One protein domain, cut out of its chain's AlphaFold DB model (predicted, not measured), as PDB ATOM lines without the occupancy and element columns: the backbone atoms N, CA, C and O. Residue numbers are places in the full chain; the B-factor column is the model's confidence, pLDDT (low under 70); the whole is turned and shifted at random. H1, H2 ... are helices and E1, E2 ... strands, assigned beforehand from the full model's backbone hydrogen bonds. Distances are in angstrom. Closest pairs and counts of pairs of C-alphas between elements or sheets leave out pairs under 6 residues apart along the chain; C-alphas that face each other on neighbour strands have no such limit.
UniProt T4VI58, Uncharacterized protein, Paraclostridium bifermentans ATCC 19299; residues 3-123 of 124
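This is residues 3 to 123 of the 124 residues of an uncharacterized protein of Paraclostridium bifermentans ATCC 19299 (UniProt T4VI58). Look for a long helical hairpin, H3 and H4, with a head of two shorter helices and a small three-stranded sheet at the end where H3 begins and H4 ends. In that head H2 crosses both hairpin helices, H1 packs on H2, and the sheet E1, E2, E3 lies beside H2; the other end of the hairpin makes much of the length. The printed part has 121 residues, with four named helices and three named strands in the order H1 H2 E1 E2 E3 H3 H4. The sheet's order is E1 - E2 - E3, antiparallel, and the class is mostly helix. The whole is only just loose, close to compact, with a radius of gyration of the C-alphas of 16.6 A, and elongated, spanning 55 by 32 by 20 A.

Find C-alpha 7 at (-47.862, 44.250, 12.470); from there H1 runs through residues 7 to 18, 16.0 A long. H2 follows as residues 24 to 36, 18.0 A. Next come E1, residues 39 to 43, 13.6 A, E2, residues 48 to 52, 13.6 A, and E3, residues 59 to 62, 9.5 A. H3, residues 64 to 88, begins at (-34.678, 40.369, 10.565) and is 36.2 A long. H4, residues 96 to 121, is 37.7 A long and ends at C-alpha 121, (-33.629, 45.868, -1.513).

Begin at H2, the hub. H1 touches it with residues 7 to 11 alone, about perpendicular at 79 degrees; the closest C-alphas are those of Val 7 and Gly 27, 5.3 A. H2 touches H3 with residues 30 to 34 alone, closest at C-alphas 33 and 71, 6.4 A, at a steep tilt of 68 degrees, only just short of perpendicular. It touches H4 with residues 25 to 29 alone, closest at C-alphas 26 and 115, 6.1 A. H3 and H4 form a helical hairpin at a shallow tilt of 25 degrees, opposite ways, closest at C-alphas 86 and 99, 6.2 A. E1, E2 and E3 form a meander, each strand the antiparallel neighbour of the one before: N 40 and O 51 are 2.9 A apart, N 50 and O 60 2.8 A, within hydrogen-bond range. H2 is on the sheet but over none of its strands; H1 and H3 only graze it, and H4 is not on it. In H1, H2, H3 and H4 every O i to N i+4 pair is within hydrogen-bond range.

The C-alphas of Lys 46 and Thr 92, the two farthest apart, are 55.0 A from each other. The printed part has no cut and no long link. Mean pLDDT of the printed part is 92.9; look for values under 70 at residue 91 and residues 122 to 123.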
ATOM      1  N   MET A   3     -43.973  37.322  22.399       92.44
ATOM      2  CA  MET A   3     -44.387  37.032  21.024       92.44
ATOM      3  C   MET A   3     -44.819  38.314  20.316       92.44
ATOM      4  O   MET A   3     -45.495  39.145  20.926       92.44
ATOM      5  N   ILE A   4     -44.456  38.427  19.041       94.50
ATOM      6  CA  ILE A   4     -44.873  39.509  18.155       94.50
ATOM      7  C   ILE A   4     -46.005  38.968  17.281       94.50
ATOM      8  O   ILE A   4     -45.769  38.161  16.387       94.50
ATOM      9  N   THR A   5     -47.237  39.393  17.554       87.56
ATOM     10  CA  THR A   5     -48.434  38.969  16.796       87.56
ATOM     11  C   THR A   5     -49.114  40.129  16.069       87.56
ATOM     12  O   THR A   5     -50.122  39.941  15.399       87.56
ATOM     13  N   ASP A   6     -48.609  41.350  16.243       94.00
ATOM     14  CA  ASP A   6     -49.161  42.564  15.650       94.00
ATOM     15  C   ASP A   6     -48.160  43.192  14.675       94.00
ATOM     16  O   ASP A   6     -46.959  43.274  14.936       94.00
ATOM     17  N   VAL A   7     -48.676  43.666  13.542       96.56
ATOM     18  CA  VAL A   7     -47.862  44.250  12.470       96.56
ATOM     19  C   VAL A   7     -47.161  45.530  12.925       96.56
ATOM     20  O   VAL A   7     -46.001  45.741  12.570       96.56
ATOM     21  N   LYS A   8     -47.824  46.389  13.710       96.88
ATOM     22  CA  LYS A   8     -47.221  47.644  14.187       96.88
ATOM     23  C   LYS A   8     -46.123  47.371  15.193       96.88
ATOM     24  O   LYS A   8     -45.108  48.058  15.193       96.88
ATOM     25  N   GLU A   9     -46.321  46.355  16.017       95.81
ATOM     26  CA  GLU A   9     -45.293  45.900  16.933       95.81
ATOM     27  C   GLU A   9     -44.055  45.392  16.184       95.81
ATOM     28  O   GLU A   9     -42.945  45.828  16.490       95.81
ATOM     29  N   LEU A  10     -44.227  44.532  15.172       96.50
ATOM     30  CA  LEU A  10     -43.109  44.071  14.345       96.50
ATOM     31  C   LEU A  10     -42.371  45.255  13.707       96.50
ATOM     32  O   LEU A  10     -41.147  45.329  13.773       96.50
ATOM     33  N   GLN A  11     -43.115  46.206  13.135       96.88
ATOM     34  CA  GLN A  11     -42.559  47.425  12.542       96.88
ATOM     35  C   GLN A  11     -41.722  48.232  13.535       96.88
ATOM     36  O   GLN A  11     -40.629  48.678  13.191       96.88
ATOM     37  N   GLU A  12     -42.231  48.442  14.749       96.75
ATOM     38  CA  GLU A  12     -41.544  49.209  15.786       96.75
ATOM     39  C   GLU A  12     -40.263  48.506  16.245       96.75
ATOM     40  O   GLU A  12     -39.208  49.138  16.317       96.75
ATOM     41  N   ILE A  13     -40.331  47.199  16.504       96.56
ATOM     42  CA  ILE A  13     -39.174  46.417  16.948       96.56
ATOM     43  C   ILE A  13     -38.091  46.387  15.868       96.56
ATOM     44  O   ILE A  13     -36.938  46.696  16.162       96.56
ATOM     45  N   VAL A  14     -38.447  46.085  14.618       95.31
ATOM     46  CA  VAL A  14     -37.484  46.023  13.506       95.31
ATOM     47  C   VAL A  14     -36.855  47.393  13.237       95.31
ATOM     48  O   VAL A  14     -35.641  47.490  13.038       95.31
ATOM     49  N   LEU A  15     -37.640  48.472  13.317       95.50
ATOM     50  CA  LEU A  15     -37.118  49.831  13.189       95.50
ATOM     51  C   LEU A  15     -36.124  50.164  14.309       95.50
ATOM     52  O   LEU A  15     -35.084  50.763  14.042       95.50
ATOM     53  N   ASN A  16     -36.432  49.782  15.547       95.31
ATOM     54  CA  ASN A  16     -35.587  50.078  16.702       95.31
ATOM     55  C   ASN A  16     -34.302  49.237  16.732       95.31
ATOM     56  O   ASN A  16     -33.256  49.755  17.125       95.31
ATOM     57  N   LEU A  17     -34.370  47.965  16.334       94.31
ATOM     58  CA  LEU A  17     -33.232  47.042  16.375       94.31
ATOM     59  C   LEU A  17     -32.300  47.197  15.174       94.31
ATOM     60  O   LEU A  17     -31.081  47.189  15.336       94.31
ATOM     61  N   GLU A  18     -32.863  47.354  13.976       92.69
ATOM     62  CA  GLU A  18     -32.106  47.266  12.721       92.69
ATOM     63  C   GLU A  18     -32.211  48.525  11.856       92.69
ATOM     64  O   GLU A  18     -31.594  48.598  10.795       92.69
ATOM     65  N   GLY A  19     -32.972  49.539  12.282       91.94
ATOM     66  CA  GLY A  19     -33.165  50.770  11.510       91.94
ATOM     67  C   GLY A  19     -33.989  50.576  10.234       91.94
ATOM     68  O   GLY A  19     -34.075  51.495   9.416       91.94
ATOM     69  N   LEU A  20     -34.595  49.400  10.051       92.19
ATOM     70  CA  LEU A  20     -35.345  49.047   8.853       92.19
ATOM     71  C   LEU A  20     -36.819  49.410   9.032       92.19
ATOM     72  O   LEU A  20     -37.487  48.986   9.972       92.19
ATOM     73  N   LYS A  21     -37.338  50.225   8.113       94.12
ATOM     74  CA  LYS A  21     -38.728  50.675   8.150       94.12
ATOM     75  C   LYS A  21     -39.593  49.805   7.248       94.12
ATOM     76  O   LYS A  21     -39.521  49.934   6.031       94.12
ATOM     77  N   LEU A  22     -40.461  49.013   7.868       94.62
ATOM     78  CA  LEU A  22     -41.481  48.229   7.179       94.62
ATOM     79  C   LEU A  22     -42.775  49.029   7.005       94.62
ATOM     80  O   LEU A  22     -43.172  49.809   7.879       94.62
ATOM     81  N   ASN A  23     -43.464  48.808   5.892       95.50
ATOM     82  CA  ASN A  23     -44.858  49.196   5.721       95.50
ATOM     83  C   ASN A  23     -45.813  48.103   6.243       95.50
ATOM     84  O   ASN A  23     -45.392  47.044   6.712       95.50
ATOM     85  N   GLU A  24     -47.117  48.392   6.259       96.44
ATOM     86  CA  GLU A  24     -48.127  47.483   6.826       96.44
ATOM     87  C   GLU A  24     -48.238  46.173   6.044       96.44
ATOM     88  O   GLU A  24     -48.321  45.106   6.646       96.44
ATOM     89  N   THR A  25     -48.175  46.241   4.714       96.94
ATOM     90  CA  THR A  25     -48.205  45.056   3.852       96.94
ATOM     91  C   THR A  25     -46.985  44.177   4.097       96.94
ATOM     92  O   THR A  25     -47.141  42.980   4.289       96.94
ATOM     93  N   GLU A  26     -45.791  44.766   4.161       96.69
ATOM     94  CA  GLU A  26     -44.538  44.042   4.404       96.69
ATOM     95  C   GLU A  26     -44.558  43.302   5.744       96.69
ATOM     96  O   GLU A  26     -44.328  42.095   5.786       96.69
ATOM     97  N   GLY A  27     -44.899  43.997   6.834       96.75
ATOM     98  CA  GLY A  27     -44.977  43.365   8.151       96.75
ATOM     99  C   GLY A  27     -46.054  42.279   8.217       96.75
ATOM    100  O   GLY A  27     -45.836  41.232   8.822       96.75
ATOM    101  N   LYS A  28     -47.196  42.490   7.549       97.25
ATOM    102  CA  LYS A  28     -48.269  41.493   7.479       97.25
ATOM    103  C   LYS A  28     -47.857  40.251   6.694       97.25
ATOM    104  O   LYS A  28     -48.154  39.150   7.144       97.25
ATOM    105  N   THR A  29     -47.182  40.414   5.555       97.56
ATOM    106  CA  THR A  29     -46.656  39.287   4.776       97.56
ATOM    107  C   THR A  29     -45.739  38.443   5.660       97.56
ATOM    108  O   THR A  29     -45.990  37.255   5.802       97.56
ATOM    109  N   ILE A  30     -44.771  39.044   6.359       97.56
ATOM    110  CA  ILE A  30     -43.863  38.291   7.242       97.56
ATOM    111  C   ILE A  30     -44.620  37.515   8.332       97.56
ATOM    112  O   ILE A  30     -44.421  36.309   8.455       97.56
ATOM    113  N   ILE A  31     -45.517  38.163   9.087       96.50
ATOM    114  CA  ILE A  31     -46.274  37.484  10.159       96.50
ATOM    115  C   ILE A  31     -47.091  36.312   9.603       96.50
ATOM    116  O   ILE A  31     -47.031  35.213  10.153       96.50
ATOM    117  N   ASN A  32     -47.798  36.516   8.489       96.06
ATOM    118  CA  ASN A  32     -48.648  35.487   7.894       96.06
ATOM    119  C   ASN A  32     -47.864  34.235   7.470       96.06
ATOM    120  O   ASN A  32     -48.377  33.129   7.618       96.06
ATOM    121  N   TYR A  33     -46.645  34.387   6.936       97.69
ATOM    122  CA  TYR A  33     -45.826  33.229   6.556       97.69
ATOM    123  C   TYR A  33     -45.399  32.423   7.779       97.69
ATOM    124  O   TYR A  33     -45.517  31.202   7.750       97.69
ATOM    125  N   PHE A  34     -44.967  33.084   8.853       96.69
ATOM    126  CA  PHE A  34     -44.594  32.401  10.093       96.69
ATOM    127  C   PHE A  34     -45.784  31.653  10.701       96.69
ATOM    128  O   PHE A  34     -45.669  30.462  10.981       96.69
ATOM    129  N   GLU A  35     -46.947  32.301  10.806       93.25
ATOM    130  CA  GLU A  35     -48.169  31.645  11.287       93.25
ATOM    131  C   GLU A  35     -48.584  30.459  10.404       93.25
ATOM    132  O   GLU A  35     -49.012  29.431  10.922       93.25
ATOM    133  N   GLY A  36     -48.437  30.582   9.081       94.44
ATOM    134  CA  GLY A  36     -48.756  29.520   8.126       94.44
ATOM    135  C   GLY A  36     -47.784  28.335   8.124       94.44
ATOM    136  O   GLY A  36     -48.149  27.279   7.614       94.44
ATOM    137  N   HIS A  37     -46.582  28.496   8.686       95.44
ATOM    138  CA  HIS A  37     -45.544  27.457   8.779       95.44
ATOM    139  C   HIS A  37     -45.342  26.948  10.212       95.44
ATOM    140  O   HIS A  37     -44.323  26.331  10.499       95.44
ATOM    141  N   ASP A  38     -46.294  27.202  11.114       95.06
ATOM    142  CA  ASP A  38     -46.214  26.822  12.528       95.06
ATOM    143  C   ASP A  38     -44.996  27.408  13.276       95.06
ATOM    144  O   ASP A  38     -44.512  26.834  14.251       95.06
ATOM    145  N   TYR A  39     -44.532  28.597  12.882       95.94
ATOM    146  CA  TYR A  39     -43.485  29.343  13.583       95.94
ATOM    147  C   TYR A  39     -44.014  30.654  14.168       95.94
ATOM    148  O   TYR A  39     -45.049  31.194  13.770       95.94
ATOM    149  N   ARG A  40     -43.277  31.218  15.129       94.44
ATOM    150  CA  ARG A  40     -43.553  32.555  15.678       94.44
ATOM    151  C   ARG A  40     -42.295  33.383  15.813       94.44
ATOM    152  O   ARG A  40     -41.246  32.878  16.202       94.44
ATOM    153  N   ILE A  41     -42.452  34.684  15.592       96.94
ATOM    154  CA  ILE A  41     -41.433  35.682  15.896       96.94
ATOM    155  C   ILE A  41     -41.640  36.159  17.336       96.94
ATOM    156  O   ILE A  41     -42.756  36.455  17.773       96.94
ATOM    157  N   SER A  42     -40.557  36.246  18.096       96.00
ATOM    158  CA  SER A  42     -40.546  36.781  19.451       96.00
ATOM    159  C   SER A  42     -39.348  37.700  19.674       96.00
ATOM    160  O   SER A  42     -38.410  37.734  18.884       96.00
ATOM    161  N   THR A  43     -39.386  38.486  20.747       96.44
ATOM    162  CA  THR A  43     -38.319  39.430  21.085       96.44
ATOM    163  C   THR A  43     -38.094  39.527  22.592       96.44
ATOM    164  O   THR A  43     -38.997  39.287  23.400       96.44
ATOM    165  N   ASP A  44     -36.879  39.884  22.992       95.88
ATOM    166  CA  ASP A  44     -36.547  40.361  24.340       95.88
ATOM    167  C   ASP A  44     -36.277  41.880  24.376       95.88
ATOM    168  O   ASP A  44     -35.647  42.369  25.313       95.88
ATOM    169  N   GLU A  45     -36.751  42.606  23.354       90.62
ATOM    170  CA  GLU A  45     -36.513  44.032  23.061       90.62
ATOM    171  C   GLU A  45     -35.102  44.373  22.569       90.62
ATOM    172  O   GLU A  45     -34.854  45.510  22.171       90.62
ATOM    173  N   LYS A  46     -34.168  43.416  22.577       94.12
ATOM    174  CA  LYS A  46     -32.792  43.604  22.088       94.12
ATOM    175  C   LYS A  46     -32.477  42.731  20.885       94.12
ATOM    176  O   LYS A  46     -31.557  43.051  20.136       94.12
ATOM    177  N   LYS A  47     -33.191  41.620  20.751       96.50
ATOM    178  CA  LYS A  47     -32.990  40.586  19.741       96.50
ATOM    179  C   LYS A  47     -34.329  40.053  19.253       96.50
ATOM    180  O   LYS A  47     -35.355  40.205  19.932       96.50
ATOM    181  N   LEU A  48     -34.301  39.424  18.086       97.12
ATOM    182  CA  LEU A  48     -35.406  38.651  17.542       97.12
ATOM    183  C   LEU A  48     -35.096  37.162  17.690       97.12
ATOM    184  O   LEU A  48     -33.942  36.735  17.644       97.12
ATOM    185  N   PHE A  49     -36.144  36.381  17.908       97.44
ATOM    186  CA  PHE A  49     -36.060  34.937  18.029       97.44
ATOM    187  C   PHE A  49     -37.207  34.292  17.268       97.44
ATOM    188  O   PHE A  49     -38.340  34.777  17.327       97.44
ATOM    189  N   ILE A  50     -36.921  33.173  16.621       96.88
ATOM    190  CA  ILE A  50     -37.906  32.290  16.017       96.88
ATOM    191  C   ILE A  50     -38.147  31.112  16.950       96.88
ATOM    192  O   ILE A  50     -37.202  30.552  17.499       96.88
ATOM    193  N   ILE A  51     -39.421  30.780  17.146       95.38
ATOM    194  CA  ILE A  51     -39.867  29.668  17.984       95.38
ATOM    195  C   ILE A  51     -40.736  28.752  17.128       95.38
ATOM    196  O   ILE A  51     -41.691  29.232  16.505       95.38
ATOM    197  N   ASP A  52     -40.417  27.462  17.119       94.12
ATOM    198  CA  ASP A  52     -41.279  26.421  16.557       94.12
ATOM    199  C   ASP A  52     -42.490  26.199  17.485       94.12
ATOM    200  O   ASP A  52     -42.342  26.015  18.695       94.12
ATOM    201  N   ILE A  53     -43.713  26.267  16.954       91.25
ATOM    202  CA  ILE A  53     -44.932  26.066  17.757       91.25
ATOM    203  C   ILE A  53     -45.085  24.593  18.163       91.25
ATOM    204  O   ILE A  53     -45.693  24.298  19.195       91.25
ATOM    205  N   GLN A  54     -44.570  23.663  17.360       90.88
ATOM    206  CA  GLN A  54     -44.654  22.229  17.615       90.88
ATOM    207  C   GLN A  54     -43.589  21.764  18.619       90.88
ATOM    208  O   GLN A  54     -43.846  20.829  19.385       90.88
ATOM    209  N   ASP A  55     -42.440  22.443  18.672       91.56
ATOM    210  CA  ASP A  55     -41.406  22.264  19.694       91.56
ATOM    211  C   ASP A  55     -40.974  23.615  20.281       91.56
ATOM    212  O   ASP A  55     -39.977  24.206  19.878       91.56
ATOM    213  N   GLU A  56     -41.692  24.087  21.306       85.06
ATOM    214  CA  GLU A  56     -41.407  25.377  21.960       85.06
ATOM    215  C   GLU A  56     -40.023  25.442  22.650       85.06
ATOM    216  O   GLU A  56     -39.661  26.481  23.214       85.06
ATOM    217  N   SER A  57     -39.250  24.345  22.656       89.12
ATOM    218  CA  SER A  57     -37.854  24.342  23.104       89.12
ATOM    219  C   SER A  57     -36.853  24.683  21.994       89.12
ATOM    220  O   SER A  57     -35.720  25.060  22.315       89.12
ATOM    221  N   ASP A  58     -37.270  24.623  20.725       92.62
ATOM    222  CA  ASP A  58     -36.486  25.060  19.574       92.62
ATOM    223  C   ASP A  58     -36.629  26.574  19.387       92.62
ATOM    224  O   ASP A  58     -37.628  27.095  18.882       92.62
ATOM    225  N   ILE A  59     -35.628  27.290  19.895       94.62
ATOM    226  CA  ILE A  59     -35.577  28.748  19.897       94.62
ATOM    227  C   ILE A  59     -34.274  29.179  19.248       94.62
ATOM    228  O   ILE A  59     -33.187  28.950  19.788       94.62
ATOM    229  N   VAL A  60     -34.396  29.868  18.119       96.00
ATOM    230  CA  VAL A  60     -33.256  30.350  17.341       96.00
ATOM    231  C   VAL A  60     -33.245  31.869  17.372       96.00
ATOM    232  O   VAL A  60     -34.238  32.513  17.050       96.00
ATOM    233  N   GLU A  61     -32.125  32.454  17.790       97.19
ATOM    234  CA  GLU A  61     -31.882  33.888  17.622       97.19
ATOM    235  C   GLU A  61     -31.580  34.165  16.150       97.19
ATOM    236  O   GLU A  61     -30.675  33.549  15.591       97.19
ATOM    237  N   GLU A  62     -32.311  35.095  15.550       95.62
ATOM    238  CA  GLU A  62     -32.167  35.468  14.141       95.62
ATOM    239  C   GLU A  62     -32.215  36.990  14.024       95.62
ATOM    240  O   GLU A  62     -32.868  37.663  14.825       95.62
ATOM    241  N   ASP A  63     -31.547  37.545  13.018       94.94
ATOM    242  CA  ASP A  63     -31.806  38.925  12.617       94.94
ATOM    243  C   ASP A  63     -33.001  38.988  11.653       94.94
ATOM    244  O   ASP A  63     -33.469  37.985  11.105       94.94
ATOM    245  N   PHE A  64     -33.528  40.185  11.430       95.56
ATOM    246  CA  PHE A  64     -34.678  40.369  10.565       95.56
ATOM    247  C   PHE A  64     -34.365  40.060   9.092       95.56
ATOM    248  O   PHE A  64     -35.289  39.729   8.353       95.56
ATOM    249  N   SER A  65     -33.101  40.107   8.635       93.31
ATOM    250  CA  SER A  65     -32.810  39.622   7.273       93.31
ATOM    251  C   SER A  65     -32.939  38.128   7.151       93.31
ATOM    252  O   SER A  65     -33.513  37.686   6.166       93.31
ATOM    253  N   GLU A  66     -32.436  37.367   8.115       95.44
ATOM    254  CA  GLU A  66     -32.534  35.912   8.087       95.44
ATOM    255  C   GLU A  66     -34.006  35.487   8.155       95.44
ATOM    256  O   GLU A  66     -34.440  34.603   7.418       95.44
ATOM    257  N   ILE A  67     -34.826  36.204   8.935       96.50
ATOM    258  CA  ILE A  67     -36.291  36.058   8.933       96.50
ATOM    259  C   ILE A  67     -36.875  36.297   7.532       96.50
ATOM    260  O   ILE A  67     -37.677  35.493   7.058       96.50
ATOM    261  N   VAL A  68     -36.483  37.378   6.851       96.50
ATOM    262  CA  VAL A  68     -36.947  37.678   5.485       96.50
ATOM    263  C   VAL A  68     -36.458  36.628   4.482       96.50
ATOM    264  O   VAL A  68     -37.236  36.218   3.624       96.50
ATOM    265  N   CYS A  69     -35.214  36.157   4.595       95.44
ATOM    266  CA  CYS A  69     -34.647  35.112   3.744       95.44
ATOM    267  C   CYS A  69     -35.437  33.806   3.855       95.44
ATOM    268  O   CYS A  69     -35.834  33.273   2.824       95.44
ATOM    269  N   LYS A  70     -35.779  33.359   5.071       96.38
ATOM    270  CA  LYS A  70     -36.642  32.178   5.269       96.38
ATOM    271  C   LYS A  70     -38.002  32.340   4.587       96.38
ATOM    272  O   LYS A  70     -38.481  31.423   3.933       96.38
ATOM    273  N   VAL A  71     -38.620  33.519   4.700       97.88
ATOM    274  CA  VAL A  71     -39.920  33.782   4.059       97.88
ATOM    275  C   VAL A  71     -39.810  33.787   2.532       97.88
ATOM    276  O   VAL A  71     -40.722  33.311   1.858       97.88
ATOM    277  N   ILE A  72     -38.703  34.291   1.977       97.38
ATOM    278  CA  ILE A  72     -38.417  34.208   0.538       97.38
ATOM    279  C   ILE A  72     -38.292  32.745   0.109       97.38
ATOM    280  O   ILE A  72     -38.960  32.350  -0.842       97.38
ATOM    281  N   GLU A  73     -37.505  31.941   0.825       97.38
ATOM    282  CA  GLU A  73     -37.330  30.512   0.536       97.38
ATOM    283  C   GLU A  73     -38.674  29.767   0.565       97.38
ATOM    284  O   GLU A  73     -39.014  29.071  -0.390       97.38
ATOM    285  N   TRP A  74     -39.501  29.995   1.591       98.38
ATOM    286  CA  TRP A  74     -40.847  29.418   1.658       98.38
ATOM    287  C   TRP A  74     -41.739  29.863   0.497       98.38
ATOM    288  O   TRP A  74     -42.408  29.031  -0.116       98.38
ATOM    289  N   ASN A  75     -41.752  31.155   0.151       98.50
ATOM    290  CA  ASN A  75     -42.521  31.648  -0.993       98.50
ATOM    291  C   ASN A  75     -42.084  30.978  -2.308       98.50
ATOM    292  O   ASN A  75     -42.939  30.611  -3.119       98.50
ATOM    293  N   GLU A  76     -40.779  30.799  -2.514       97.62
ATOM    294  CA  GLU A  76     -40.226  30.147  -3.702       97.62
ATOM    295  C   GLU A  76     -40.592  28.659  -3.764       97.62
ATOM    296  O   GLU A  76     -41.105  28.207  -4.794       97.62
ATOM    297  N   ASP A  77     -40.432  27.925  -2.661       98.12
ATOM    298  CA  ASP A  77     -40.795  26.507  -2.560       98.12
ATOM    299  C   ASP A  77     -42.293  26.293  -2.812       98.12
ATOM    300  O   ASP A  77     -42.702  25.422  -3.585       98.12
ATOM    301  N   MET A  78     -43.143  27.117  -2.198       97.88
ATOM    302  CA  MET A  78     -44.592  27.057  -2.389       97.88
ATOM    303  C   MET A  78     -44.982  27.390  -3.831       97.88
ATOM    304  O   MET A  78     -45.839  26.718  -4.404       97.88
ATOM    305  N   THR A  79     -44.329  28.380  -4.441       97.81
ATOM    306  CA  THR A  79     -44.547  28.749  -5.847       97.81
ATOM    307  C   THR A  79     -44.216  27.584  -6.774       97.81
ATOM    308  O   THR A  79     -45.006  27.274  -7.669       97.81
ATOM    309  N   LEU A  80     -43.081  26.915  -6.548       97.38
ATOM    310  CA  LEU A  80     -42.674  25.748  -7.323       97.38
ATOM    311  C   LEU A  80     -43.692  24.610  -7.183       97.38
ATOM    312  O   LEU A  80     -44.184  24.109  -8.193       97.38
ATOM    313  N   ASN A  81     -44.073  24.270  -5.950       96.12
ATOM    314  CA  ASN A  81     -45.049  23.216  -5.670       96.12
ATOM    315  C   ASN A  81     -46.406  23.485  -6.342       96.12
ATOM    316  O   ASN A  81     -47.012  22.582  -6.922       96.12
ATOM    317  N   VAL A  82     -46.885  24.732  -6.305       95.81
ATOM    318  CA  VAL A  82     -48.148  25.123  -6.952       95.81
ATOM    319  C   VAL A  82     -48.034  25.050  -8.475       95.81
ATOM    320  O   VAL A  82     -48.946  24.544  -9.128       95.81
ATOM    321  N   ALA A  83     -46.921  25.511  -9.052       94.31
ATOM    322  CA  ALA A  83     -46.686  25.439 -10.494       94.31
ATOM    323  C   ALA A  83     -46.611  23.987 -10.999       94.31
ATOM    324  O   ALA A  83     -47.181  23.671 -12.045       94.31
ATOM    325  N   GLU A  84     -45.968  23.093 -10.244       93.81
ATOM    326  CA  GLU A  84     -45.959  21.654 -10.529       93.81
ATOM    327  C   GLU A  84     -47.360  21.044 -10.408       93.81
ATOM    328  O   GLU A  84     -47.774  20.289 -11.288       93.81
ATOM    329  N   GLY A  85     -48.117  21.414  -9.371       91.88
ATOM    330  CA  GLY A  85     -49.514  21.011  -9.199       91.88
ATOM    331  C   GLY A  85     -50.367  21.376 -10.413       91.88
ATOM    332  O   GLY A  85     -51.020  20.508 -10.983       91.88
ATOM    333  N   ILE A  86     -50.277  22.624 -10.881       91.62
ATOM    334  CA  ILE A  86     -50.962  23.097 -12.095       91.62
ATOM    335  C   ILE A  86     -50.540  22.283 -13.325       91.62
ATOM    336  O   ILE A  86     -51.392  21.903 -14.126       91.62
ATOM    337  N   GLY A  87     -49.242  22.003 -13.481       87.94
ATOM    338  CA  GLY A  87     -48.718  21.212 -14.598       87.94
ATOM    339  C   GLY A  87     -49.187  19.751 -14.609       87.94
ATOM    340  O   GLY A  87     -49.208  19.133 -15.675       87.94
ATOM    341  N   ASN A  88     -49.576  19.215 -13.449       87.50
ATOM    342  CA  ASN A  88     -50.069  17.848 -13.283       87.50
ATOM    343  C   ASN A  88     -51.590  17.711 -13.461       87.50
ATOM    344  O   ASN A  88     -52.073  16.581 -13.567       87.50
ATOM    345  N   LEU A  89     -52.344  18.815 -13.499       86.88
ATOM    346  CA  LEU A  89     -53.789  18.780 -13.736       86.88
ATOM    347  C   LEU A  89     -54.100  18.450 -15.201       86.88
ATOM    348  O   LEU A  89     -53.475  18.981 -16.125       86.88
ATOM    349  N   TYR A  90     -55.099  17.592 -15.430       73.00
ATOM    350  CA  TYR A  90     -55.593  17.325 -16.778       73.00
ATOM    351  C   TYR A  90     -56.652  18.355 -17.198       73.00
ATOM    352  O   TYR A  90     -57.246  19.080 -16.405       73.00
ATOM    353  N   ALA A  91     -56.910  18.425 -18.506       65.81
ATOM    354  CA  ALA A  91     -57.949  19.282 -19.072       65.81
ATOM    355  C   ALA A  91     -59.344  18.641 -18.936       65.81
ATOM    356  O   ALA A  91     -60.044  18.446 -19.936       65.81
ATOM    357  N   THR A  92     -59.735  18.261 -17.719       76.62
ATOM    358  CA  THR A  92     -61.093  17.784 -17.422       76.62
ATOM    359  C   THR A  92     -61.927  18.884 -16.764       76.62
ATOM    360  O   THR A  92     -61.401  19.833 -16.190       76.62
ATOM    361  N   LEU A  93     -63.256  18.788 -16.882       71.12
ATOM    362  CA  LEU A  93     -64.173  19.752 -16.259       71.12
ATOM    363  C   LEU A  93     -64.136  19.683 -14.725       71.12
ATOM    364  O   LEU A  93     -64.322  20.711 -14.082       71.12
ATOM    365  N   ASP A  94     -63.879  18.503 -14.160       76.50
ATOM    366  CA  ASP A  94     -63.875  18.280 -12.710       76.50
ATOM    367  C   ASP A  94     -62.627  18.887 -12.040       76.50
ATOM    368  O   ASP A  94     -62.705  19.377 -10.918       76.50
ATOM    369  N   GLU A  95     -61.494  18.939 -12.745       81.44
ATOM    370  CA  GLU A  95     -60.244  19.551 -12.260       81.44
ATOM    371  C   GLU A  95     -60.199  21.075 -12.473       81.44
ATOM    372  O   GLU A  95     -59.278  21.745 -12.004       81.44
ATOM    373  N   HIS A  96     -61.190  21.652 -13.164       84.69
ATOM    374  CA  HIS A  96     -61.211  23.083 -13.478       84.69
ATOM    375  C   HIS A  96     -61.267  23.959 -12.217       84.69
ATOM    376  O   HIS A  96     -60.622  25.004 -12.167       84.69
ATOM    377  N   GLU A  97     -62.010  23.543 -11.189       89.88
ATOM    378  CA  GLU A  97     -62.075  24.277  -9.918       89.88
ATOM    379  C   GLU A  97     -60.726  24.252  -9.184       89.88
ATOM    380  O   GLU A  97     -60.269  25.278  -8.675       89.88
ATOM    381  N   GLU A  98     -60.055  23.099  -9.158       90.56
ATOM    382  CA  GLU A  98     -58.725  22.965  -8.558       90.56
ATOM    383  C   GLU A  98     -57.692  23.808  -9.309       90.56
ATOM    384  O   GLU A  98     -56.940  24.560  -8.685       90.56
ATOM    385  N   TYR A  99     -57.728  23.781 -10.644       91.44
ATOM    386  CA  TYR A  99     -56.895  24.629 -11.491       91.44
ATOM    387  C   TYR A  99     -57.082  26.118 -11.176       91.44
ATOM    388  O   TYR A  99     -56.104  26.836 -10.962       91.44
ATOM    389  N   GLU A 100     -58.329  26.600 -11.105       91.88
ATOM    390  CA  GLU A 100     -58.616  28.001 -10.775       91.88
ATOM    391  C   GLU A 100     -58.135  28.376  -9.368       91.88
ATOM    392  O   GLU A 100     -57.589  29.466  -9.166       91.88
ATOM    393  N   ASN A 101     -58.299  27.472  -8.400       93.62
ATOM    394  CA  ASN A 101     -57.834  27.680  -7.033       93.62
ATOM    395  C   ASN A 101     -56.303  27.781  -6.967       93.62
ATOM    396  O   ASN A 101     -55.795  28.719  -6.346       93.62
ATOM    397  N   LEU A 102     -55.576  26.882  -7.639       94.81
ATOM    398  CA  LEU A 102     -54.113  26.911  -7.701       94.81
ATOM    399  C   LEU A 102     -53.598  28.145  -8.451       94.81
ATOM    400  O   LEU A 102     -52.681  28.803  -7.971       94.81
ATOM    401  N   MET A 103     -54.218  28.528  -9.570       94.62
ATOM    402  CA  MET A 103     -53.851  29.744 -10.311       94.62
ATOM    403  C   MET A 103     -54.065  31.017  -9.487       94.62
ATOM    404  O   MET A 103     -53.227  31.927  -9.499       94.62
ATOM    405  N   ARG A 104     -55.178  31.097  -8.745       96.38
ATOM    406  CA  ARG A 104     -55.426  32.208  -7.820       96.38
ATOM    407  C   ARG A 104     -54.364  32.238  -6.731       96.38
ATOM    408  O   ARG A 104     -53.862  33.312  -6.418       96.38
ATOM    409  N   TYR A 105     -54.011  31.082  -6.181       97.25
ATOM    410  CA  TYR A 105     -53.001  31.009  -5.139       97.25
ATOM    411  C   TYR A 105     -51.605  31.393  -5.643       97.25
ATOM    412  O   TYR A 105     -50.950  32.225  -5.023       97.25
ATOM    413  N   LEU A 106     -51.208  30.904  -6.821       97.06
ATOM    414  CA  LEU A 106     -49.977  31.304  -7.504       97.06
ATOM    415  C   LEU A 106     -49.905  32.825  -7.696       97.06
ATOM    416  O   LEU A 106     -48.879  33.442  -7.431       97.06
ATOM    417  N   THR A 107     -51.021  33.448  -8.085       97.31
ATOM    418  CA  THR A 107     -51.103  34.908  -8.238       97.31
ATOM    419  C   THR A 107     -50.862  35.648  -6.916       97.31
ATOM    420  O   THR A 107     -50.267  36.725  -6.922       97.31
ATOM    421  N   GLU A 108     -51.321  35.113  -5.781       97.50
ATOM    422  CA  GLU A 108     -51.029  35.701  -4.466       97.50
ATOM    423  C   GLU A 108     -49.557  35.507  -4.075       97.50
ATOM    424  O   GLU A 108     -48.920  36.474  -3.661       97.50
ATOM    425  N   LEU A 109     -48.976  34.326  -4.316       98.00
ATOM    426  CA  LEU A 109     -47.549  34.076  -4.074       98.00
ATOM    427  C   LEU A 109     -46.652  35.025  -4.887       98.00
ATOM    428  O   LEU A 109     -45.681  35.561  -4.358       98.00
ATOM    429  N   GLU A 110     -47.006  35.320  -6.140       97.12
ATOM    430  CA  GLU A 110     -46.289  36.299  -6.969       97.12
ATOM    431  C   GLU A 110     -46.425  37.747  -6.465       97.12
ATOM    432  O   GLU A 110     -45.535  38.577  -6.689       97.12
ATOM    433  N   LYS A 111     -47.544  38.091  -5.816       97.50
ATOM    434  CA  LYS A 111     -47.703  39.401  -5.164       97.50
ATOM    435  C   LYS A 111     -46.835  39.481  -3.919       97.50
ATOM    436  O   LYS A 111     -46.140  40.483  -3.759       97.50
ATOM    437  N   ASP A 112     -46.843  38.439  -3.094       97.94
ATOM    438  CA  ASP A 112     -45.994  38.350  -1.908       97.94
ATOM    439  C   ASP A 112     -44.519  38.444  -2.289       97.94
ATOM    440  O   ASP A 112     -43.796  39.248  -1.706       97.94
ATOM    441  N   LYS A 113     -44.090  37.746  -3.348       96.81
ATOM    442  CA  LYS A 113     -42.725  37.850  -3.878       96.81
ATOM    443  C   LYS A 113     -42.305  39.297  -4.135       96.81
ATOM    444  O   LYS A 113     -41.238  39.714  -3.707       96.81
ATOM    445  N   LYS A 114     -43.164  40.102  -4.771       96.00
ATOM    446  CA  LYS A 114     -42.875  41.528  -5.024       96.00
ATOM    447  C   LYS A 114     -42.749  42.337  -3.736       96.00
ATOM    448  O   LYS A 114     -41.979  43.293  -3.695       96.00
ATOM    449  N   VAL A 115     -43.525  41.998  -2.705       96.38
ATOM    450  CA  VAL A 115     -43.408  42.621  -1.381       96.38
ATOM    451  C   VAL A 115     -42.061  42.252  -0.755       96.38
ATOM    452  O   VAL A 115     -41.340  43.145  -0.318       96.38
ATOM    453  N   LEU A 116     -41.685  40.973  -0.780       94.81
ATOM    454  CA  LEU A 116     -40.426  40.471  -0.222       94.81
ATOM    455  C   LEU A 116     -39.194  41.030  -0.952       94.81
ATOM    456  O   LEU A 116     -38.239  41.463  -0.306       94.81
ATOM    457  N   ASP A 117     -39.251  41.122  -2.283       92.62
ATOM    458  CA  ASP A 117     -38.211  41.748  -3.104       92.62
ATOM    459  C   ASP A 117     -37.959  43.194  -2.650       92.62
ATOM    460  O   ASP A 117     -36.806  43.596  -2.482       92.62
ATOM    461  N   ASN A 118     -39.016  43.968  -2.371       90.38
ATOM    462  CA  ASN A 118     -38.873  45.340  -1.881       90.38
ATOM    463  C   ASN A 118     -38.169  45.400  -0.520       90.38
ATOM    464  O   ASN A 118     -37.296  46.247  -0.340       90.38
ATOM    465  N   ILE A 119     -38.494  44.491   0.407       89.00
ATOM    466  CA  ILE A 119     -37.837  44.422   1.723       89.00
ATOM    467  C   ILE A 119     -36.346  44.108   1.552       89.00
ATOM    468  O   ILE A 119     -35.498  44.777   2.145       89.00
ATOM    469  N   SER A 120     -36.010  43.135   0.698       79.44
ATOM    470  CA  SER A 120     -34.622  42.712   0.460       79.44
ATOM    471  C   SER A 120     -33.740  43.830  -0.117       79.44
ATOM    472  O   SER A 120     -32.549  43.920   0.187       79.44
ATOM    473  N   LEU A 121     -34.327  44.730  -0.914       74.62
ATOM    474  CA  LEU A 121     -33.629  45.868  -1.513       74.62
ATOM    475  C   LEU A 121     -33.298  46.970  -0.500       74.62
ATOM    476  O   LEU A 121     -32.352  47.720  -0.733       74.62
ATOM    477  N   ILE A 122     -34.024  47.060   0.620       66.69
ATOM    478  CA  ILE A 122     -33.786  48.064   1.672       66.69
ATOM    479  C   ILE A 122     -32.467  47.796   2.425       66.69
ATOM    480  O   ILE A 122     -31.919  48.716   3.029       66.69
ATOM    481  N   LYS A 123     -31.913  46.573   2.359       56.47
ATOM    482  CA  LYS A 123     -30.647  46.201   3.023       56.47
ATOM    483  C   LYS A 123     -29.365  46.440   2.203       56.47
ATOM    484  O   LYS A 123     -28.286  46.160   2.724       56.47
TER     485      LYS A 123